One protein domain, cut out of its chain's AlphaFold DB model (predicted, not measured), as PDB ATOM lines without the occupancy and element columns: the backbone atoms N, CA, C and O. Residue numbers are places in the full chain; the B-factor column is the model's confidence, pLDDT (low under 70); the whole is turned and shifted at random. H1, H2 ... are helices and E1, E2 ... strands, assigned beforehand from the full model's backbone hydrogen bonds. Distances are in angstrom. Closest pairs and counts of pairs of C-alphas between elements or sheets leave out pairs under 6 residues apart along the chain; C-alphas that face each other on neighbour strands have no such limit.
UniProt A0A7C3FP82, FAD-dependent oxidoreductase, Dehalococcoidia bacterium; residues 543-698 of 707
ATOM      1  N   VAL A 543     103.958  85.559  86.259       74.44
ATOM      2  CA  VAL A 543     103.091  86.660  85.803       74.44
ATOM      3  C   VAL A 543     101.700  86.573  86.454       74.44
ATOM      4  O   VAL A 543     100.983  85.600  86.199       74.44
ATOM      5  N   PRO A 544     101.284  87.562  87.276       77.56
ATOM      6  CA  PRO A 544      99.922  87.669  87.801       77.56
ATOM      7  C   PRO A 544      98.883  87.804  86.687       77.56
ATOM      8  O   PRO A 544      99.016  88.655  85.816       77.56
ATOM      9  N   HIS A 545      97.828  86.995  86.736       73.06
ATOM     10  CA  HIS A 545      96.741  87.066  85.769       73.06
ATOM     11  C   HIS A 545      95.802  88.243  86.071       73.06
ATOM     12  O   HIS A 545      95.196  88.289  87.140       73.06
ATOM     13  N   GLU A 546      95.595  89.134  85.100       69.06
ATOM     14  CA  GLU A 546      94.850  90.398  85.256       69.06
ATOM     15  C   GLU A 546      93.461  90.232  85.903       69.06
ATOM     16  O   GLU A 546      93.128  90.938  86.851       69.06
ATOM     17  N   THR A 547      92.662  89.250  85.465       68.62
ATOM     18  CA  THR A 547      91.306  89.009  86.008       68.62
ATOM     19  C   THR A 547      91.270  88.399  87.416       68.62
ATOM     20  O   THR A 547      90.286  88.588  88.123       68.62
ATOM     21  N   THR A 548      92.285  87.630  87.834       73.88
ATOM     22  CA  THR A 548      92.259  86.913  89.129       73.88
ATOM     23  C   THR A 548      93.196  87.529  90.167       73.88
ATOM     24  O   THR A 548      93.089  87.206  91.346       73.88
ATOM     25  N   GLY A 549      94.138  88.380  89.742       77.44
ATOM     26  CA  GLY A 549      95.229  88.906  90.564       77.44
ATOM     27  C   GLY A 549      96.264  87.854  90.990       77.44
ATOM     28  O   GLY A 549      97.142  88.157  91.795       77.44
ATOM     29  N   ILE A 550      96.166  86.614  90.496       73.00
ATOM     30  CA  ILE A 550      96.968  85.469  90.948       73.00
ATOM     31  C   ILE A 550      97.852  84.997  89.795       73.00
ATOM     32  O   ILE A 550      97.379  84.832  88.671       73.00
ATOM     33  N   ALA A 551      99.136  84.762  90.064       68.81
ATOM     34  CA  ALA A 551     100.052  84.223  89.064       68.81
ATOM     35  C   ALA A 551      99.706  82.780  88.676       68.81
ATOM     36  O   ALA A 551      99.199  82.002  89.493       68.81
ATOM     37  N   GLY A 552     100.003  82.413  87.427       62.31
ATOM     38  CA  GLY A 552     100.046  81.004  87.041       62.31
ATOM     39  C   GLY A 552     101.002  80.251  87.969       62.31
ATOM     40  O   GLY A 552     101.994  80.809  88.419       62.31
ATOM     41  N   ARG A 553     100.714  78.993  88.305       64.50
ATOM     42  CA  ARG A 553     101.550  78.233  89.247       64.50
ATOM     43  C   ARG A 553     102.291  77.129  88.521       64.50
ATOM     44  O   ARG A 553     101.673  76.279  87.884       64.50
ATOM     45  N   GLY A 554     103.616  77.170  88.621       56.09
ATOM     46  CA  GLY A 554     104.498  76.137  88.094       56.09
ATOM     47  C   GLY A 554     104.490  74.878  88.960       56.09
ATOM     48  O   GLY A 554     103.858  74.809  90.016       56.09
ATOM     49  N   THR A 555     105.256  73.877  88.538       49.66
ATOM     50  CA  THR A 555     105.289  72.562  89.193       49.66
ATOM     51  C   THR A 555     105.923  72.575  90.595       49.66
ATOM     52  O   THR A 555     105.788  71.580  91.316       49.66
ATOM     53  N   GLU A 556     106.579  73.679  90.974       47.47
ATOM     54  CA  GLU A 556     107.441  73.835  92.154       47.47
ATOM     55  C   GLU A 556     106.703  74.207  93.456       47.47
ATOM     56  O   GLU A 556     107.129  73.773  94.524       47.47
ATOM     57  N   GLU A 557     105.580  74.937  93.405       52.22
ATOM     58  CA  GLU A 557     104.935  75.492  94.620       52.22
ATOM     59  C   GLU A 557     104.365  74.438  95.587       52.22
ATOM     60  O   GLU A 557     104.271  74.684  96.786       52.22
ATOM     61  N   MET A 558     104.036  73.230  95.116       53.59
ATOM     62  CA  MET A 558     103.605  72.128  95.996       53.59
ATOM     63  C   MET A 558     104.707  71.657  96.966       53.59
ATOM     64  O   MET A 558     104.422  70.890  97.885       53.59
ATOM     65  N   LYS A 559     105.964  72.087  96.777       49.28
ATOM     66  CA  LYS A 559     107.117  71.680  97.596       49.28
ATOM     67  C   LYS A 559     107.425  72.630  98.767       49.28
ATOM     68  O   LYS A 559     108.173  72.240  99.659       49.28
ATOM     69  N   THR A 560     106.868  73.843  98.816       47.50
ATOM     70  CA  THR A 560     107.201  74.885  99.819       47.50
ATOM     71  C   THR A 560     106.188  74.950 100.972       47.50
ATOM     72  O   THR A 560     105.525  75.960 101.217       47.50
ATOM     73  N   ASN A 561     106.041  73.841 101.702       47.59
ATOM     74  CA  ASN A 561     104.814  73.558 102.454       47.59
ATOM     75  C   ASN A 561     104.820  73.840 103.977       47.59
ATOM     76  O   ASN A 561     104.425  72.971 104.753       47.59
ATOM     77  N   ASP A 562     105.215  75.044 104.415       44.62
ATOM     78  CA  ASP A 562     105.048  75.455 105.835       44.62
ATOM     79  C   ASP A 562     104.607  76.925 106.042       44.62
ATOM     80  O   ASP A 562     103.949  77.261 107.022       44.62
ATOM     81  N   VAL A 563     104.867  77.822 105.082       43.06
ATOM     82  CA  VAL A 563     104.740  79.286 105.292       43.06
ATOM     83  C   VAL A 563     103.292  79.817 105.226       43.06
ATOM     84  O   VAL A 563     103.023  80.939 105.640       43.06
ATOM     85  N   THR A 564     102.329  79.044 104.704       51.25
ATOM     86  CA  THR A 564     100.983  79.564 104.351       51.25
ATOM     87  C   THR A 564      99.806  78.956 105.120       51.25
ATOM     88  O   THR A 564      98.670  79.377 104.910       51.25
ATOM     89  N   GLY A 565     100.031  77.964 105.991       57.16
ATOM     90  CA  GLY A 565      98.980  77.370 106.837       57.16
ATOM     91  C   GLY A 565      97.827  76.660 106.103       57.16
ATOM     92  O   GLY A 565      96.818  76.342 106.733       57.16
ATOM     93  N   ARG A 566      97.952  76.403 104.791       64.00
ATOM     94  CA  ARG A 566      96.853  75.924 103.923       64.00
ATOM     95  C   ARG A 566      96.303  74.540 104.297       64.00
ATOM     96  O   ARG A 566      95.108  74.303 104.136       64.00
ATOM     97  N   PHE A 567      97.129  73.635 104.831       69.94
ATOM     98  CA  PHE A 567      96.727  72.252 105.128       69.94
ATOM     99  C   PHE A 567      96.495  71.992 106.625       69.94
ATOM    100  O   PHE A 567      97.315  72.321 107.485       69.94
ATOM    101  N   ARG A 568      95.364  71.347 106.936       77.69
ATOM    102  CA  ARG A 568      94.925  70.998 108.299       77.69
ATOM    103  C   ARG A 568      95.334  69.558 108.646       77.69
ATOM    104  O   ARG A 568      95.437  68.715 107.758       77.69
ATOM    105  N   ARG A 569      95.534  69.243 109.935       84.06
ATOM    106  CA  ARG A 569      95.688  67.838 110.379       84.06
ATOM    107  C   ARG A 569      94.416  67.041 110.066       84.06
ATOM    108  O   ARG A 569      93.324  67.605 110.060       84.06
ATOM    109  N   GLY A 570      94.567  65.754 109.754       85.25
ATOM    110  CA  GLY A 570      93.474  64.888 109.284       85.25
ATOM    111  C   GLY A 570      92.987  65.151 107.847       85.25
ATOM    112  O   GLY A 570      92.072  64.470 107.383       85.25
ATOM    113  N   TRP A 571      93.587  66.105 107.125       89.56
ATOM    114  CA  TRP A 571      93.270  66.415 105.727       89.56
ATOM    115  C   TRP A 571      94.464  66.136 104.811       89.56
ATOM    116  O   TRP A 571      95.621  66.229 105.222       89.56
ATOM    117  N   VAL A 572      94.159  65.811 103.558       88.62
ATOM    118  CA  VAL A 572      95.118  65.631 102.468       88.62
ATOM    119  C   VAL A 572      94.954  66.788 101.491       88.62
ATOM    120  O   VAL A 572      93.846  67.059 101.029       88.62
ATOM    121  N   GLY A 573      96.060  67.460 101.188       87.69
ATOM    122  CA  GLY A 573      96.199  68.337 100.033       87.69
ATOM    123  C   GLY A 573      96.537  67.529  98.788       87.69
ATOM    124  O   GLY A 573      97.366  66.624  98.852       87.69
ATOM    125  N   LEU A 574      95.909  67.858  97.666       87.81
ATOM    126  CA  LEU A 574      96.071  67.216  96.368       87.81
ATOM    127  C   LEU A 574      96.448  68.272  95.329       87.81
ATOM    128  O   LEU A 574      95.739  69.266  95.175       87.81
ATOM    129  N   GLY A 575      97.530  68.024  94.595       88.25
ATOM    130  CA  GLY A 575      97.893  68.776  93.398       88.25
ATOM    131  C   GLY A 575      97.781  67.898  92.161       88.25
ATOM    132  O   GLY A 575      98.427  66.851  92.118       88.25
ATOM    133  N   LEU A 576      96.993  68.326  91.171       89.25
ATOM    134  CA  LEU A 576      96.981  67.757  89.820       89.25
ATOM    135  C   LEU A 576      97.715  68.698  88.869       89.25
ATOM    136  O   LEU A 576      97.266  69.812  88.643       89.25
ATOM    137  N   ASP A 577      98.817  68.240  88.305       88.44
ATOM    138  CA  ASP A 577      99.667  68.935  87.343       88.44
ATOM    139  C   ASP A 577      99.279  68.469  85.933       88.44
ATOM    140  O   ASP A 577      99.639  67.369  85.516       88.44
ATOM    141  N   VAL A 578      98.431  69.238  85.254       90.56
ATOM    142  CA  VAL A 578      97.752  68.853  84.008       90.56
ATOM    143  C   VAL A 578      98.471  69.492  82.823       90.56
ATOM    144  O   VAL A 578      98.480  70.713  82.699       90.56
ATOM    145  N   GLY A 579      99.039  68.679  81.933       88.25
ATOM    146  CA  GLY A 579      99.850  69.109  80.791       88.25
ATOM    147  C   GLY A 579     101.359  69.038  81.037       88.25
ATOM    148  O   GLY A 579     101.833  68.954  82.167       88.25
ATOM    149  N   ARG A 580     102.129  69.029  79.945       84.56
ATOM    150  CA  ARG A 580     103.599  69.142  79.936       84.56
ATOM    151  C   ARG A 580     104.112  69.544  78.546       84.56
ATOM    152  O   ARG A 580     103.385  69.341  77.568       84.56
ATOM    153  N   PRO A 581     105.373  70.000  78.411       80.81
ATOM    154  CA  PRO A 581     106.045  70.104  77.115       80.81
ATOM    155  C   PRO A 581     105.882  68.836  76.259       80.81
ATOM    156  O   PRO A 581     105.976  67.708  76.759       80.81
ATOM    157  N   GLY A 582     105.602  69.041  74.975       80.88
ATOM    158  CA  GLY A 582     105.294  68.030  73.962       80.88
ATOM    159  C   GLY A 582     103.810  67.673  73.832       80.88
ATOM    160  O   GLY A 582     103.436  67.063  72.838       80.88
ATOM    161  N   ILE A 583     102.969  68.005  74.821       84.62
ATOM    162  CA  ILE A 583     101.580  67.503  74.904       84.62
ATOM    163  C   ILE A 583     100.587  68.636  75.212       84.62
ATOM    164  O   ILE A 583      99.555  68.760  74.552       84.62
ATOM    165  N   GLY A 584     100.908  69.504  76.178       88.62
ATOM    166  CA  GLY A 584      99.995  70.535  76.681       88.62
ATOM    167  C   GLY A 584      98.751  69.953  77.363       88.62
ATOM    168  O   GLY A 584      98.662  68.749  77.608       88.62
ATOM    169  N   ALA A 585      97.777  70.801  77.675       90.38
ATOM    170  CA  ALA A 585      96.453  70.406  78.154       90.38
ATOM    171  C   ALA A 585      95.386  71.359  77.608       90.38
ATOM    172  O   ALA A 585      95.593  72.572  77.623       90.38
ATOM    173  N   HIS A 586      94.240  70.839  77.155       92.38
ATOM    174  CA  HIS A 586      93.082  71.689  76.878       92.38
ATOM    175  C   HIS A 586      92.249  71.886  78.144       92.38
ATOM    176  O   HIS A 586      92.110  70.976  78.960       92.38
ATOM    177  N   MET A 587      91.612  73.044  78.280       93.62
ATOM    178  CA  MET A 587      90.777  73.334  79.451       93.62
ATOM    179  C   MET A 587      89.570  72.387  79.582       93.62
ATOM    180  O   MET A 587      89.167  72.079  80.699       93.62
ATOM    181  N   ARG A 588      89.050  71.822  78.481       94.50
ATOM    182  CA  ARG A 588      88.071  70.712  78.522       94.50
ATOM    183  C   ARG A 588      88.584  69.453  79.243       94.50
ATOM    184  O   ARG A 588      87.819  68.801  79.945       94.50
ATOM    185  N   ASP A 589      89.870  69.121  79.102       93.69
ATOM    186  CA  ASP A 589      90.490  67.982  79.792       93.69
ATOM    187  C   ASP A 589      90.624  68.290  81.292       93.69
ATOM    188  O   ASP A 589      90.334  67.445  82.139       93.69
ATOM    189  N   VAL A 590      90.978  69.536  81.632       94.94
ATOM    190  CA  VAL A 590      90.977  70.025  83.021       94.94
ATOM    191  C   VAL A 590      89.571  69.934  83.627       94.94
ATOM    192  O   VAL A 590      89.436  69.462  84.755       94.94
ATOM    193  N   GLU A 591      88.523  70.299  82.878       96.69
ATOM    194  CA  GLU A 591      87.131  70.240  83.344       96.69
ATOM    195  C   GLU A 591      86.683  68.812  83.708       96.69
ATOM    196  O   GLU A 591      85.998  68.600  84.713       96.69
ATOM    197  N   ILE A 592      87.090  67.808  82.923       95.69
ATOM    198  CA  ILE A 592      86.801  66.393  83.206       95.69
ATOM    199  C   ILE A 592      87.369  65.996  84.578       95.69
ATOM    200  O   ILE A 592      86.680  65.349  85.374       95.69
ATOM    201  N   LEU A 593      88.596  66.428  84.883       95.62
ATOM    202  CA  LEU A 593      89.269  66.156  86.155       95.62
ATOM    203  C   LEU A 593      88.613  66.912  87.321       95.62
ATOM    204  O   LEU A 593      88.336  66.314  88.363       95.62
ATOM    205  N   THR A 594      88.322  68.206  87.159       97.00
ATOM    206  CA  THR A 594      87.722  69.030  88.221       97.00
ATOM    207  C   THR A 594      86.293  68.594  88.537       97.00
ATOM    208  O   THR A 594      85.945  68.464  89.709       97.00
ATOM    209  N   ARG A 595      85.470  68.262  87.536       96.88
ATOM    210  CA  ARG A 595      84.124  67.701  87.763       96.88
ATOM    211  C   ARG A 595      84.157  66.332  88.434       96.88
ATOM    212  O   ARG A 595      83.282  66.039  89.249       96.88
ATOM    213  N   ALA A 596      85.133  65.485  88.105       95.50
ATOM    214  CA  ALA A 596      85.303  64.201  88.780       95.50
ATOM    215  C   ALA A 596      85.652  64.401  90.262       95.50
ATOM    216  O   ALA A 596      84.974  63.849  91.124       95.50
ATOM    217  N   LEU A 597      86.629  65.262  90.566       95.19
ATOM    218  CA  LEU A 597      86.986  65.623  91.940       95.19
ATOM    219  C   LEU A 597      85.809  66.237  92.721       95.19
ATOM    220  O   LEU A 597      85.571  65.860  93.870       95.19
ATOM    221  N   ALA A 598      85.041  67.139  92.105       95.81
ATOM    222  CA  ALA A 598      83.891  67.788  92.734       95.81
ATOM    223  C   ALA A 598      82.823  66.778  93.195       95.81
ATOM    224  O   ALA A 598      82.351  66.853  94.329       95.81
ATOM    225  N   LYS A 599      82.515  65.764  92.371       95.38
ATOM    226  CA  LYS A 599      81.583  64.669  92.719       95.38
ATOM    227  C   LYS A 599      82.028  63.842  93.930       95.38
ATOM    228  O   LYS A 599      81.190  63.266  94.615       95.38
ATOM    229  N   LEU A 600      83.330  63.795  94.213       94.19
ATOM    230  CA  LEU A 600      83.906  63.101  95.371       94.19
ATOM    231  C   LEU A 600      83.863  63.983  96.639       94.19
ATOM    232  O   LEU A 600      84.195  63.535  97.740       94.19
ATOM    233  N   GLY A 601      83.407  65.234  96.513       91.75
ATOM    234  CA  GLY A 601      83.270  66.194  97.602       91.75
ATOM    235  C   GLY A 601      84.618  66.596  98.190       91.75
ATOM    236  O   GLY A 601      84.792  66.512  99.412       91.75
ATOM    237  N   VAL A 602      85.566  66.960  97.319       92.94
ATOM    238  CA  VAL A 602      86.784  67.699  97.691       92.94
ATOM    239  C   VAL A 602      86.485  69.200  97.798       92.94
ATOM    240  O   VAL A 602      85.464  69.679  97.308       92.94
ATOM    241  N   GLN A 603      87.388  69.954  98.416       92.38
ATOM    242  CA  GLN A 603      87.348  71.414  98.505       92.38
ATOM    243  C   GLN A 603      88.488  71.990  97.665       92.38
ATOM    244  O   GLN A 603      89.647  71.774  97.999       92.38
ATOM    245  N   PHE A 604      88.193  72.695  96.575       92.19
ATOM    246  CA  PHE A 604      89.238  73.356  95.787       92.19
ATOM    247  C   PHE A 604      89.860  74.538  96.548       92.19
ATOM    248  O   PHE A 604      89.165  75.240  97.282       92.19
ATOM    249  N   GLU A 605      91.163  74.763  96.370       87.31
ATOM    250  CA  GLU A 605      91.870  75.906  96.962       87.31
ATOM    251  C   GLU A 605      91.387  77.214  96.322       87.31
ATOM    252  O   GLU A 605      91.554  77.439  95.125       87.31
ATOM    253  N   ALA A 606      90.807  78.108  97.122       84.50
ATOM    254  CA  ALA A 606      90.207  79.347  96.631       84.50
ATOM    255  C   ALA A 606      91.215  80.276  95.926       84.50
ATOM    256  O   ALA A 606      90.831  81.016  95.029       84.50
ATOM    257  N   LYS A 607      92.502  80.235  96.296       79.75
ATOM    258  CA  LYS A 607      93.574  81.023  95.659       79.75
ATOM    259  C   LYS A 607      94.299  80.285  94.527       79.75
ATOM    260  O   LYS A 607      95.412  80.673  94.161       79.75
ATOM    261  N   ASN A 608      93.715  79.218  93.987       84.25
ATOM    262  CA  ASN A 608      94.219  78.552  92.794       84.25
ATOM    263  C   ASN A 608      93.597  79.172  91.518       84.25
ATOM    264  O   ASN A 608      92.378  79.356  91.470       84.25
ATOM    265  N   PRO A 609      94.388  79.470  90.464       85.00
ATOM    266  CA  PRO A 609      93.868  80.069  89.233       85.00
ATOM    267  C   PRO A 609      92.735  79.280  88.562       85.00
ATOM    268  O   PRO A 609      91.786  79.895  88.086       85.00
ATOM    269  N   ILE A 610      92.787  77.941  88.558       89.94
ATOM    270  CA  ILE A 610      91.747  77.100  87.940       89.94
ATOM    271  C   ILE A 610      90.440  77.188  88.734       89.94
ATOM    272  O   ILE A 610      89.364  77.254  88.145       89.94
ATOM    273  N   THR A 611      90.510  77.261  90.064       90.75
ATOM    274  CA  THR A 611      89.331  77.426  90.931       90.75
ATOM    275  C   THR A 611      88.618  78.755  90.691       90.75
ATOM    276  O   THR A 611      87.392  78.782  90.637       90.75
ATOM    277  N   MET A 612      89.365  79.839  90.462       88.38
ATOM    278  CA  MET A 612      88.810  81.149  90.080       88.38
ATOM    279  C   MET A 612      88.241  81.187  88.649       88.38
ATOM    280  O   MET A 612      87.598  82.158  88.258       88.38
ATOM    281  N   MET A 613      88.459  80.132  87.861       90.31
ATOM    282  CA  MET A 613      87.908  79.953  86.517       90.31
ATOM    283  C   MET A 613      86.713  78.982  86.481       90.31
ATOM    284  O   MET A 613      86.172  78.715  85.406       90.31
ATOM    285  N   MET A 614      86.277  78.478  87.640       94.06
ATOM    286  CA  MET A 614      85.049  77.695  87.781       94.06
ATOM    287  C   MET A 614      83.816  78.602  87.858       94.06
ATOM    288  O   MET A 614      83.866  79.668  88.461       94.06
ATOM    289  N   GLU A 615      82.690  78.153  87.299       93.44
ATOM    290  CA  GLU A 615      81.384  78.801  87.518       93.44
ATOM    291  C   GLU A 615      80.896  78.592  88.959       93.44
ATOM    292  O   GLU A 615      80.367  79.501  89.592       93.44
ATOM    293  N   ASP A 616      81.110  77.385  89.487       91.50
ATOM    294  CA  ASP A 616      80.890  77.034  90.888       91.50
ATOM    295  C   ASP A 616      81.895  75.942  91.291       91.50
ATOM    296  O   ASP A 616      81.787  74.810  90.792       91.50
ATOM    297  N   PRO A 617      82.838  76.216  92.214       92.62
ATOM    298  CA  PRO A 617      83.793  75.224  92.702       92.62
ATOM    299  C   PRO A 617      83.165  73.930  93.237       92.62
ATOM    300  O   PRO A 617      83.783  72.874  93.147       92.62
ATOM    301  N   ARG A 618      81.919  73.957  93.730       93.81
ATOM    302  CA  ARG A 618      81.200  72.754  94.201       93.81
ATOM    303  C   ARG A 618      80.834  71.794  93.069       93.81
ATOM    304  O   ARG A 618      80.572  70.624  93.324       93.81
ATOM    305  N   THR A 619      80.798  72.281  91.829       95.12
ATOM    306  CA  THR A 619      80.484  71.485  90.632       95.12
ATOM    307  C   THR A 619      81.733  71.065  89.859       95.12
ATOM    308  O   THR A 619      81.674  70.125  89.065       95.12
ATOM    309  N   GLY A 620      82.851  71.775  90.055       94.62
ATOM    310  CA  GLY A 620      84.059  71.640  89.242       94.62
ATOM    311  C   GLY A 620      83.888  72.082  87.782       94.62
ATOM    312  O   GLY A 620      84.809  71.870  86.998       94.62
ATOM    313  N   LYS A 621      82.738  72.661  87.398       96.75
ATOM    314  CA  LYS A 621      82.486  73.194  86.053       96.75
ATOM    315  C   LYS A 621      83.353  74.429  85.817       96.75
ATOM    316  O   LYS A 621      83.267  75.390  86.580       96.75
ATOM    317  N   LEU A 622      84.149  74.403  84.754       95.62
ATOM    318  CA  LEU A 622      84.867  75.571  84.243       95.62
ATOM    319  C   LEU A 622      83.928  76.423  83.386       95.62
ATOM    320  O   LEU A 622      82.954  75.906  82.837       95.62
ATOM    321  N   ARG A 623      84.216  77.724  83.274       93.62
ATOM    322  CA  ARG A 623      83.465  78.609  82.371       93.62
ATOM    323  C   ARG A 623      83.576  78.131  80.921       93.62
ATOM    324  O   ARG A 623      84.621  77.652  80.491       93.62
ATOM    325  N   GLU A 624      82.493  78.265  80.161       92.56
ATOM    326  CA  GLU A 624      82.412  77.742  78.790       92.56
ATOM    327  C   GLU A 624      83.376  78.435  77.808       92.56
ATOM    328  O   GLU A 624      83.909  77.791  76.902       92.56
ATOM    329  N   ASP A 625      83.660  79.724  78.027       91.69
ATOM    330  CA  ASP A 625      84.538  80.543  77.187       91.69
ATOM    331  C   ASP A 625      85.981  80.015  77.124       91.69
ATOM    332  O   ASP A 625      86.606  80.073  76.066       91.69
ATOM    333  N   ILE A 626      86.496  79.435  78.213       91.56
ATOM    334  CA  ILE A 626      87.889  78.961  78.273       91.56
ATOM    335  C   ILE A 626      88.086  77.528  77.765       91.56
ATOM    336  O   ILE A 626      89.226  77.141  77.524       91.56
ATOM    337  N   LEU A 627      87.029  76.718  77.597       92.75
ATOM    338  CA  LEU A 627      87.144  75.258  77.390       92.75
ATOM    339  C   LEU A 627      87.950  74.847  76.143       92.75
ATOM    340  O   LEU A 627      88.505  73.744  76.103       92.75
ATOM    341  N   LYS A 628      88.012  75.723  75.133       89.81
ATOM    342  CA  LYS A 628      88.763  75.511  73.885       89.81
ATOM    343  C   LYS A 628      90.260  75.799  74.021       89.81
ATOM    344  O   LYS A 628      91.041  75.296  73.214       89.81
ATOM    345  N   GLU A 629      90.666  76.582  75.018       91.06
ATOM    346  CA  GLU A 629      92.050  77.026  75.169       91.06
ATOM    347  C   GLU A 629      92.993  75.875  75.547       91.06
ATOM    348  O   GLU A 629      92.606  74.921  76.232       91.06
ATOM    349  N   LYS A 630      94.245  75.975  75.082       90.50
ATOM    350  CA  LYS A 630      95.319  74.998  75.305       90.50
ATOM    351  C   LYS A 630      96.468  75.659  76.062       90.50
ATOM    352  O   LYS A 630      97.005  76.669  75.617       90.50
ATOM    353  N   VAL A 631      96.856  75.092  77.198       90.06
ATOM    354  CA  VAL A 631      97.953  75.578  78.053       90.06
ATOM    355  C   VAL A 631      99.131  74.603  78.016       90.06
ATOM    356  O   VAL A 631      98.951  73.421  77.719       90.06
ATOM    357  N   MET A 632     100.347  75.066  78.325       87.44
ATOM    358  CA  MET A 632     101.510  74.171  78.433       87.44
ATOM    359  C   MET A 632     101.361  73.197  79.612       87.44
ATOM    360  O   MET A 632     101.608  72.001  79.471       87.44
ATOM    361  N   SER A 633     100.941  73.727  80.761       87.19
ATOM    362  CA  SER A 633     100.626  72.994  81.988       87.19
ATOM    363  C   SER A 633      99.803  73.887  82.922       87.19
ATOM    364  O   SER A 633     100.014  75.097  82.936       87.19
ATOM    365  N   CYS A 634      98.929  73.320  83.748       88.25
ATOM    366  CA  CYS A 634      98.270  74.035  84.842       88.25
ATOM    367  C   CYS A 634      98.095  73.141  86.075       88.25
ATOM    368  O   CYS A 634      97.942  71.928  85.946       88.25
ATOM    369  N   VAL A 635      98.057  73.739  87.270       87.44
ATOM    370  CA  VAL A 635      97.896  72.996  88.528       87.44
ATOM    371  C   VAL A 635      96.492  73.192  89.102       87.44
ATOM    372  O   VAL A 635      96.099  74.324  89.380       87.44
ATOM    373  N   VAL A 636      95.765  72.098  89.335       90.06
ATOM    374  CA  VAL A 636      94.524  72.064  90.129       90.06
ATOM    375  C   VAL A 636      94.879  71.704  91.570       90.06
ATOM    376  O   VAL A 636      95.527  70.686  91.810       90.06
ATOM    377  N   GLU A 637      94.435  72.510  92.532       88.00
ATOM    378  CA  GLU A 637      94.705  72.313  93.962       88.00
ATOM    379  C   GLU A 637      93.397  72.029  94.721       88.00
ATOM    380  O   GLU A 637      92.418  72.766  94.582       88.00
ATOM    381  N   ALA A 638      93.366  70.966  95.530       89.88
ATOM    382  CA  ALA A 638      92.196  70.583  96.322       89.88
ATOM    383  C   ALA A 638      92.562  69.965  97.682       89.88
ATOM    384  O   ALA A 638      93.675  69.488  97.888       89.88
ATOM    385  N   LEU A 639      91.604  69.946  98.608       90.44
ATOM    386  CA  LEU A 639      91.715  69.388  99.951       90.44
ATOM    387  C   LEU A 639      90.559  68.422 100.236       90.44
ATOM    388  O   LEU A 639      89.414  68.683  99.869       90.44
ATOM    389  N   PHE A 640      90.822  67.325 100.943       92.69
ATOM    390  CA  PHE A 640      89.776  66.422 101.443       92.69
ATOM    391  C   PHE A 640      90.183  65.740 102.764       92.69
ATOM    392  O   PHE A 640      91.378  65.624 103.045       92.69
ATOM    393  N   PRO A 641      89.231  65.269 103.595       93.12
ATOM    394  CA  PRO A 641      89.548  64.490 104.792       93.12
ATOM    395  C   PRO A 641      90.246  63.181 104.413       93.12
ATOM    396  O   PRO A 641      89.783  62.498 103.501       93.12
ATOM    397  N   ILE A 642      91.298  62.779 105.130       91.31
ATOM    398  CA  ILE A 642      92.111  61.598 104.775       91.31
ATOM    399  C   ILE A 642      91.297  60.295 104.643       91.31
ATOM    400  O   ILE A 642      91.639  59.436 103.835       91.31
ATOM    401  N   ALA A 643      90.165  60.186 105.344       91.75
ATOM    402  CA  ALA A 643      89.215  59.080 105.209       91.75
ATOM    403  C   ALA A 643      88.681  58.875 103.771       91.75
ATOM    404  O   ALA A 643      88.285  57.767 103.425       91.75
ATOM    405  N   LYS A 644      88.695  59.911 102.917       93.50
ATOM    406  CA  LYS A 644      88.291  59.835 101.502       93.50
ATOM    407  C   LYS A 644      89.423  59.454 100.535       93.50
ATOM    408  O   LYS A 644      89.164  59.364  99.338       93.50
ATOM    409  N   LEU A 645      90.661  59.254 101.004       91.12
ATOM    410  CA  LEU A 645      91.843  59.103 100.139       91.12
ATOM    411  C   LEU A 645      91.666  58.042  99.047       91.12
ATOM    412  O   LEU A 645      91.890  58.335  97.875       91.12
ATOM    413  N   GLU A 646      91.225  56.840  99.414       90.88
ATOM    414  CA  GLU A 646      91.020  55.752  98.455       90.88
ATOM    415  C   GLU A 646      89.967  56.116  97.396       90.88
ATOM    416  O   GLU A 646      90.201  55.957  96.198       90.88
ATOM    417  N   GLN A 647      88.832  56.671  97.832       92.62
ATOM    418  CA  GLN A 647      87.737  57.089  96.955       92.62
ATOM    419  C   GLN A 647      88.197  58.168  95.960       92.62
ATOM    420  O   GLN A 647      87.869  58.098  94.775       92.62
ATOM    421  N   VAL A 648      88.987  59.143  96.427       92.69
ATOM    422  CA  VAL A 648      89.526  60.220  95.585       92.69
ATOM    423  C   VAL A 648      90.544  59.685  94.579       92.69
ATOM    424  O   VAL A 648      90.465  60.033  93.403       92.69
ATOM    425  N   LEU A 649      91.461  58.805  94.992       89.44
ATOM    426  CA  LEU A 649      92.463  58.228  94.088       89.44
ATOM    427  C   LEU A 649      91.842  57.294  93.033       89.44
ATOM    428  O   LEU A 649      92.251  57.349  91.871       89.44
ATOM    429  N   ARG A 650      90.824  56.495  93.395       87.94
ATOM    430  CA  ARG A 650      90.058  55.663  92.445       87.94
ATOM    431  C   ARG A 650      89.304  56.523  91.424       87.94
ATOM    432  O   ARG A 650      89.519  56.363  90.225       87.94
ATOM    433  N   GLY A 651      88.499  57.486  91.884       89.88
ATOM    434  CA  GLY A 651      87.747  58.377  90.991       89.88
ATOM    435  C   GLY A 651      88.650  59.230  90.092       89.88
ATOM    436  O   GLY A 651      88.305  59.511  88.945       89.88
ATOM    437  N   LEU A 652      89.847  59.584  90.570       89.31
ATOM    438  CA  LEU A 652      90.859  60.245  89.755       89.31
ATOM    439  C   LEU A 652      91.432  59.322  88.666       89.31
ATOM    440  O   LEU A 652      91.551  59.779  87.536       89.31
ATOM    441  N   ARG A 653      91.722  58.038  88.955       86.38
ATOM    442  CA  ARG A 653      92.153  57.040  87.942       86.38
ATOM    443  C   ARG A 653      91.145  56.938  86.793       86.38
ATOM    444  O   ARG A 653      91.527  56.910  85.628       86.38
ATOM    445  N   GLU A 654      89.854  56.919  87.118       87.81
ATOM    446  CA  GLU A 654      88.770  56.869  86.127       87.81
ATOM    447  C   GLU A 654      88.624  58.158  85.310       87.81
ATOM    448  O   GLU A 654      88.192  58.115  84.157       87.81
ATOM    449  N   ALA A 655      88.927  59.313  85.906       90.38
ATOM    450  CA  ALA A 655      88.893  60.600  85.221       90.38
ATOM    451  C   ALA A 655      90.104  60.776  84.295       90.38
ATOM    452  O   ALA A 655      89.962  61.270  83.180       90.38
ATOM    453  N   THR A 656      91.286  60.329  84.723       89.62
ATOM    454  CA  THR A 656      92.533  60.510  83.967       89.62
ATOM    455  C   THR A 656      92.660  59.550  82.786       89.62
ATOM    456  O   THR A 656      93.398  59.840  81.851       89.62
ATOM    457  N   ALA A 657      91.873  58.470  82.766       84.75
ATOM    458  CA  ALA A 657      91.667  57.622  81.591       84.75
ATOM    459  C   ALA A 657      90.805  58.275  80.483       84.75
ATOM    460  O   ALA A 657      90.677  57.709  79.401       84.75
ATOM    461  N   LYS A 658      90.183  59.438  80.744       88.69
ATOM    462  CA  LYS A 658      89.247  60.124  79.826       88.69
ATOM    463  C   LYS A 658      89.807  61.417  79.224       88.69
ATOM    464  O   LYS A 658      89.072  62.116  78.533       88.69
ATOM    465  N   VAL A 659      91.070  61.747  79.500       89.62
ATOM    466  CA  VAL A 659      91.710  63.002  79.076       89.62
ATOM    467  C   VAL A 659      92.918  62.739  78.191       89.62
ATOM    468  O   VAL A 659      93.703  61.828  78.453       89.62
ATOM    469  N   ASN A 660      93.108  63.567  77.166       87.25
ATOM    470  CA  ASN A 660      94.207  63.403  76.212       87.25
ATOM    471  C   ASN A 660      95.453  64.206  76.635       87.25
ATOM    472  O   ASN A 660      95.985  65.009  75.870       87.25
ATOM    473  N   THR A 661      95.890  64.038  77.888       88.44
ATOM    474  CA  THR A 661      97.040  64.760  78.458       88.44
ATOM    475  C   THR A 661      97.730  63.979  79.591       88.44
ATOM    476  O   THR A 661      97.262  62.928  80.035       88.44
ATOM    477  N   VAL A 662      98.877  64.471  80.063       88.38
ATOM    478  CA  VAL A 662      99.601  63.958  81.242       88.38
ATOM    479  C   VAL A 662      99.132  64.720  82.481       88.38
ATOM    480  O   VAL A 662      98.877  65.913  82.399       88.38
ATOM    481  N   VAL A 663      98.977  64.038  83.620       89.38
ATOM    482  CA  VAL A 663      98.247  64.584  84.784       89.38
ATOM    483  C   VAL A 663      98.952  64.253  86.105       89.38
ATOM    484  O   VAL A 663      98.506  63.397  86.864       89.38
ATOM    485  N   SER A 664     100.116  64.817  86.405       87.44
ATOM    486  CA  SER A 664     100.867  64.374  87.586       87.44
ATOM    487  C   SER A 664     100.162  64.676  88.920       87.44
ATOM    488  O   SER A 664      99.495  65.684  89.065       87.44
ATOM    489  N   VAL A 665     100.265  63.776  89.902       87.88
ATOM    490  CA  VAL A 665      99.660  63.889  91.238       87.88
ATOM    491  C   VAL A 665     100.764  63.972  92.264       87.88
ATOM    492  O   VAL A 665     101.637  63.102  92.301       87.88
ATOM    493  N   CYS A 666     100.642  64.951  93.143       85.94
ATOM    494  CA  CYS A 666     101.231  64.937  94.471       85.94
ATOM    495  C   CYS A 666     100.110  64.998  95.513       85.94
ATOM    496  O   CYS A 666      99.090  65.658  95.308       85.94
ATOM    497  N   ALA A 667     100.311  64.302  96.628       86.62
ATOM    498  CA  ALA A 667      99.441  64.353  97.792       86.62
ATOM    499  C   ALA A 667     100.293  64.671  99.025       86.62
ATOM    500  O   ALA A 667     101.422  64.190  99.133       86.62
ATOM    501  N   ILE A 668      99.772  65.484  99.942       83.12
ATOM    502  CA  ILE A 668     100.508  65.945 101.122       83.12
ATOM    503  C   ILE A 668      99.600  66.017 102.349       83.12
ATOM    504  O   ILE A 668      98.425  66.366 102.243       83.12
ATOM    505  N   ASN A 669     100.126  65.692 103.530       85.88
ATOM    506  CA  ASN A 669      99.426  65.874 104.801       85.88
ATOM    507  C   ASN A 669     100.383  66.429 105.860       85.88
ATOM    508  O   ASN A 669     101.587  66.179 105.815       85.88
ATOM    509  N   ARG A 670      99.843  67.173 106.828       82.75
ATOM    510  CA  ARG A 670     100.616  67.654 107.978       82.75
ATOM    511  C   ARG A 670     100.812  66.524 108.988       82.75
ATOM    512  O   ARG A 670      99.826  65.890 109.355       82.75
ATOM    513  N   ALA A 671     102.045  66.325 109.452       81.19
ATOM    514  CA  ALA A 671     102.367  65.337 110.480       81.19
ATOM    515  C   ALA A 671     101.576  65.562 111.784       81.19
ATOM    516  O   ALA A 671     101.260  66.702 112.174       81.19
ATOM    517  N   ASP A 672     101.264  64.462 112.459       82.38
ATOM    518  CA  ASP A 672     100.591  64.473 113.756       82.38
ATOM    519  C   ASP A 672     101.567  64.844 114.894       82.38
ATOM    520  O   ASP A 672     102.774  64.960 114.663       82.38
ATOM    521  N   PRO A 673     101.080  65.174 116.112       83.38
ATOM    522  CA  PRO A 673     101.936  65.632 117.214       83.38
ATOM    523  C   PRO A 673     103.034  64.642 117.628       83.38
ATOM    524  O   PRO A 673     104.031  65.056 118.207       83.38
ATOM    525  N   ASP A 674     102.836  63.359 117.334       85.69
ATOM    526  CA  ASP A 674     103.757  62.249 117.597       85.69
ATOM    527  C   ASP A 674     104.834  62.066 116.506       85.69
ATOM    528  O   ASP A 674     105.657  61.158 116.593       85.69
ATOM    529  N   GLY A 675     104.836  62.919 115.474       81.50
ATOM    530  CA  GLY A 675     105.762  62.843 114.343       81.50
ATOM    531  C   GLY A 675     105.358  61.841 113.257       81.50
ATOM    532  O   GLY A 675     106.114  61.647 112.304       81.50
ATOM    533  N   THR A 676     104.184  61.209 113.354       84.00
ATOM    534  CA  THR A 676     103.714  60.266 112.330       84.00
ATOM    535  C   THR A 676     103.139  60.972 111.096       84.00
ATOM    536  O   THR A 676     102.691  62.123 111.137       84.00
ATOM    537  N   TYR A 677     103.144  60.259 109.963       84.50
ATOM    538  CA  TYR A 677     102.632  60.733 108.671       84.50
ATOM    539  C   TYR A 677     101.402  59.912 108.236       84.50
ATOM    540  O   TYR A 677     101.557  58.915 107.521       84.50
ATOM    541  N   PRO A 678     100.178  60.312 108.631       87.88
ATOM    542  CA  PRO A 678      98.937  59.620 108.279       87.88
ATOM    543  C   PRO A 678      98.770  59.255 106.799       87.88
ATOM    544  O   PRO A 678      98.316  58.152 106.502       87.88
ATOM    545  N   LEU A 679      99.154  60.132 105.860       88.44
ATOM    546  CA  LEU A 679      99.045  59.848 104.423       88.44
ATOM    547  C   LEU A 679      99.948  58.692 104.003       88.44
ATOM    548  O   LEU A 679      99.501  57.826 103.262       88.44
ATOM    549  N   ARG A 680     101.189  58.658 104.503       88.56
ATOM    550  CA  ARG A 680     102.139  57.581 104.215       88.56
ATOM    551  C   ARG A 680     101.563  56.240 104.658       88.56
ATOM    552  O   ARG A 680     101.359  55.367 103.824       88.56
ATOM    553  N   ARG A 681     101.170  56.150 105.933       88.94
ATOM    554  CA  ARG A 681     100.520  54.961 106.498       88.94
ATOM    555  C   ARG A 681      99.297  54.534 105.681       88.94
ATOM    556  O   ARG A 681      99.128  53.349 105.426       88.94
ATOM    557  N   LYS A 682      98.451  55.478 105.252       89.31
ATOM    558  CA  LYS A 682      97.244  55.159 104.476       89.31
ATOM    559  C   LYS A 682      97.552  54.698 103.045       89.31
ATOM    560  O   LYS A 682      96.808  53.877 102.526       89.31
ATOM    561  N   LEU A 683      98.622  55.189 102.418       89.44
ATOM    562  CA  LEU A 683      99.092  54.696 101.116       89.44
ATOM    563  C   LEU A 683      99.721  53.302 101.241       89.44
ATOM    564  O   LEU A 683      99.407  52.442 100.420       89.44
ATOM    565  N   ASP A 684     100.517  53.066 102.291       89.69
ATOM    566  CA  ASP A 684     101.088  51.752 102.615       89.69
ATOM    567  C   ASP A 684      99.963  50.716 102.873       89.69
ATOM    568  O   ASP A 684      99.974  49.636 102.287       89.69
ATOM    569  N   GLU A 685      98.931  51.067 103.660       90.19
ATOM    570  CA  GLU A 685      97.726  50.238 103.902       90.19
ATOM    571  C   GLU A 685      96.929  49.912 102.621       90.19
ATOM    572  O   GLU A 685      96.229  48.902 102.578       90.19
ATOM    573  N   LEU A 686      97.001  50.767 101.596       85.75
ATOM    574  CA  LEU A 686      96.313  50.594 100.311       85.75
ATOM    575  C   LEU A 686      97.205  49.959  99.228       85.75
ATOM    576  O   LEU A 686      96.745  49.789  98.101       85.75
ATOM    577  N   GLY A 687      98.473  49.652  99.532       87.31
ATOM    578  CA  GLY A 687      99.440  49.124  98.563       87.31
ATOM    579  C   GLY A 687      99.809  50.096  97.433       87.31
ATOM    580  O   GLY A 687     100.293  49.668  96.389       87.31
ATOM    581  N   ILE A 688      99.568  51.403  97.597       82.50
ATOM    582  CA  ILE A 688      99.753  52.390  96.524       82.50
ATOM    583  C   ILE A 688     101.208  52.885  96.521       82.50
ATOM    584  O   ILE A 688     101.608  53.553  97.476       82.50
ATOM    585  N   PRO A 689     102.000  52.650  95.454       81.69
ATOM    586  CA  PRO A 689     103.374  53.137  95.382       81.69
ATOM    587  C   PRO A 689     103.426  54.669  95.276       81.69
ATOM    588  O   PRO A 689     102.636  55.290  94.558       81.69
ATOM    589  N   TYR A 690     104.389  55.281  95.968       83.56
ATOM    590  CA  TYR A 690     104.613  56.729  95.989       83.56
ATOM    591  C   TYR A 690     106.106  57.076  95.994       83.56
ATOM    592  O   TYR A 690     106.943  56.313  96.472       83.56
ATOM    593  N   TYR A 691     106.427  58.283  95.525       81.81
ATOM    594  CA  TYR A 691     107.760  58.874  95.639       81.81
ATOM    595  C   TYR A 691     107.756  59.978  96.699       81.81
ATOM    596  O   TYR A 691     106.990  60.940  96.599       81.81
ATOM    597  N   ILE A 692     108.632  59.867  97.699       78.88
ATOM    598  CA  ILE A 692     108.839  60.924  98.698       78.88
ATOM    599  C   ILE A 692     109.334  62.188  97.976       78.88
ATOM    600  O   ILE A 692     110.258  62.121  97.169       78.88
ATOM    601  N   ASN A 693     108.700  63.333  98.247       72.94
ATOM    602  CA  ASN A 693     108.960  64.630  97.599       72.94
ATOM    603  C   ASN A 693     108.793  64.647  96.056       72.94
ATOM    604  O   ASN A 693     109.271  65.569  95.388       72.94
ATOM    605  N   GLY A 694     108.101  63.650  95.487       69.81
ATOM    606  CA  GLY A 694     107.880  63.487  94.047       69.81
ATOM    607  C   GLY A 694     106.426  63.674  93.591       69.81
ATOM    608  O   GLY A 694     105.538  64.024  94.369       69.81
ATOM    609  N   LYS A 695     106.189  63.416  92.298       76.50
ATOM    610  CA  LYS A 695     104.854  63.295  91.686       76.50
ATOM    611  C   LYS A 695     104.765  61.973  90.911       76.50
ATOM    612  O   LYS A 695     105.758  61.533  90.341       76.50
ATOM    613  N   GLN A 696     103.574  61.384  90.835       80.12
ATOM    614  CA  GLN A 696     103.231  60.243  89.960       80.12
ATOM    615  C   GLN A 696     102.478  60.791  88.714       80.12
ATOM    616  O   GLN A 696     101.781  61.772  88.894       80.12
ATOM    617  N   ASN A 697     102.453  60.237  87.481       79.69
ATOM    618  CA  ASN A 697     102.027  60.997  86.247       79.69
ATOM    619  C   ASN A 697     100.651  60.673  85.525       79.69
ATOM    620  O   ASN A 697     100.678  60.117  84.441       79.69
ATOM    621  N   ALA A 698      99.450  61.040  86.032       75.19
ATOM    622  CA  ALA A 698      98.136  60.310  85.948       75.19
ATOM    623  C   ALA A 698      97.442  59.919  84.636       75.19
ATOM    624  O   ALA A 698      96.625  59.001  84.687       75.19
TER     625      ALA A 698
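AT A GLANCE: This is residues 543 to 698 of the 707 residues of the protein "FAD-dependent oxidoreductase" of Dehalococcoidia bacterium (UniProt A0A7C3FP82). What shape? With little regular structure, the antiparallel sheet E3 E1 E4 has H1 and H2 side by side over one face. How large? The compact, mixed printed part has 156 residues, three named helices, four named strands, 15.1 A radius of gyration of the C-alphas, and spans 47 by 33 by 30 A.

IN THESE COORDINATES: What comes first? E1, residues 571 to 578, 22.3 A long, begins at C-alpha (93.270, 66.415, 105.727). What follows? H1 is residues 587 to 599, E2 614 to 616, E3 634 to 641, H2 642 to 656, E4 663 to 668, and H3 678 to 685, ending at (97.726, 50.238, 103.902).

HOW THE PARTS SIT: Which strands pair? Among them E1 and E3, with N 574 and O 638 2.8 A apart. Which helices touch? H1 and H2 touch, their closest C-alphas, Leu 593 and Ala 655, 5.6 A apart, and H2 and H3 only just touch, with 3 pairs of C-alphas within 8 A, the closest those of Ile 642 and Leu 679, 7.2 A apart. Every O i to N i+4 pair is within hydrogen-bond range in H1 and H3, 9 of 11 in H2.

THE WHOLE: Any cut? The printed part has none. Where is confidence low? Residues 546 to 547, 551 to 567 and 694 are under 70.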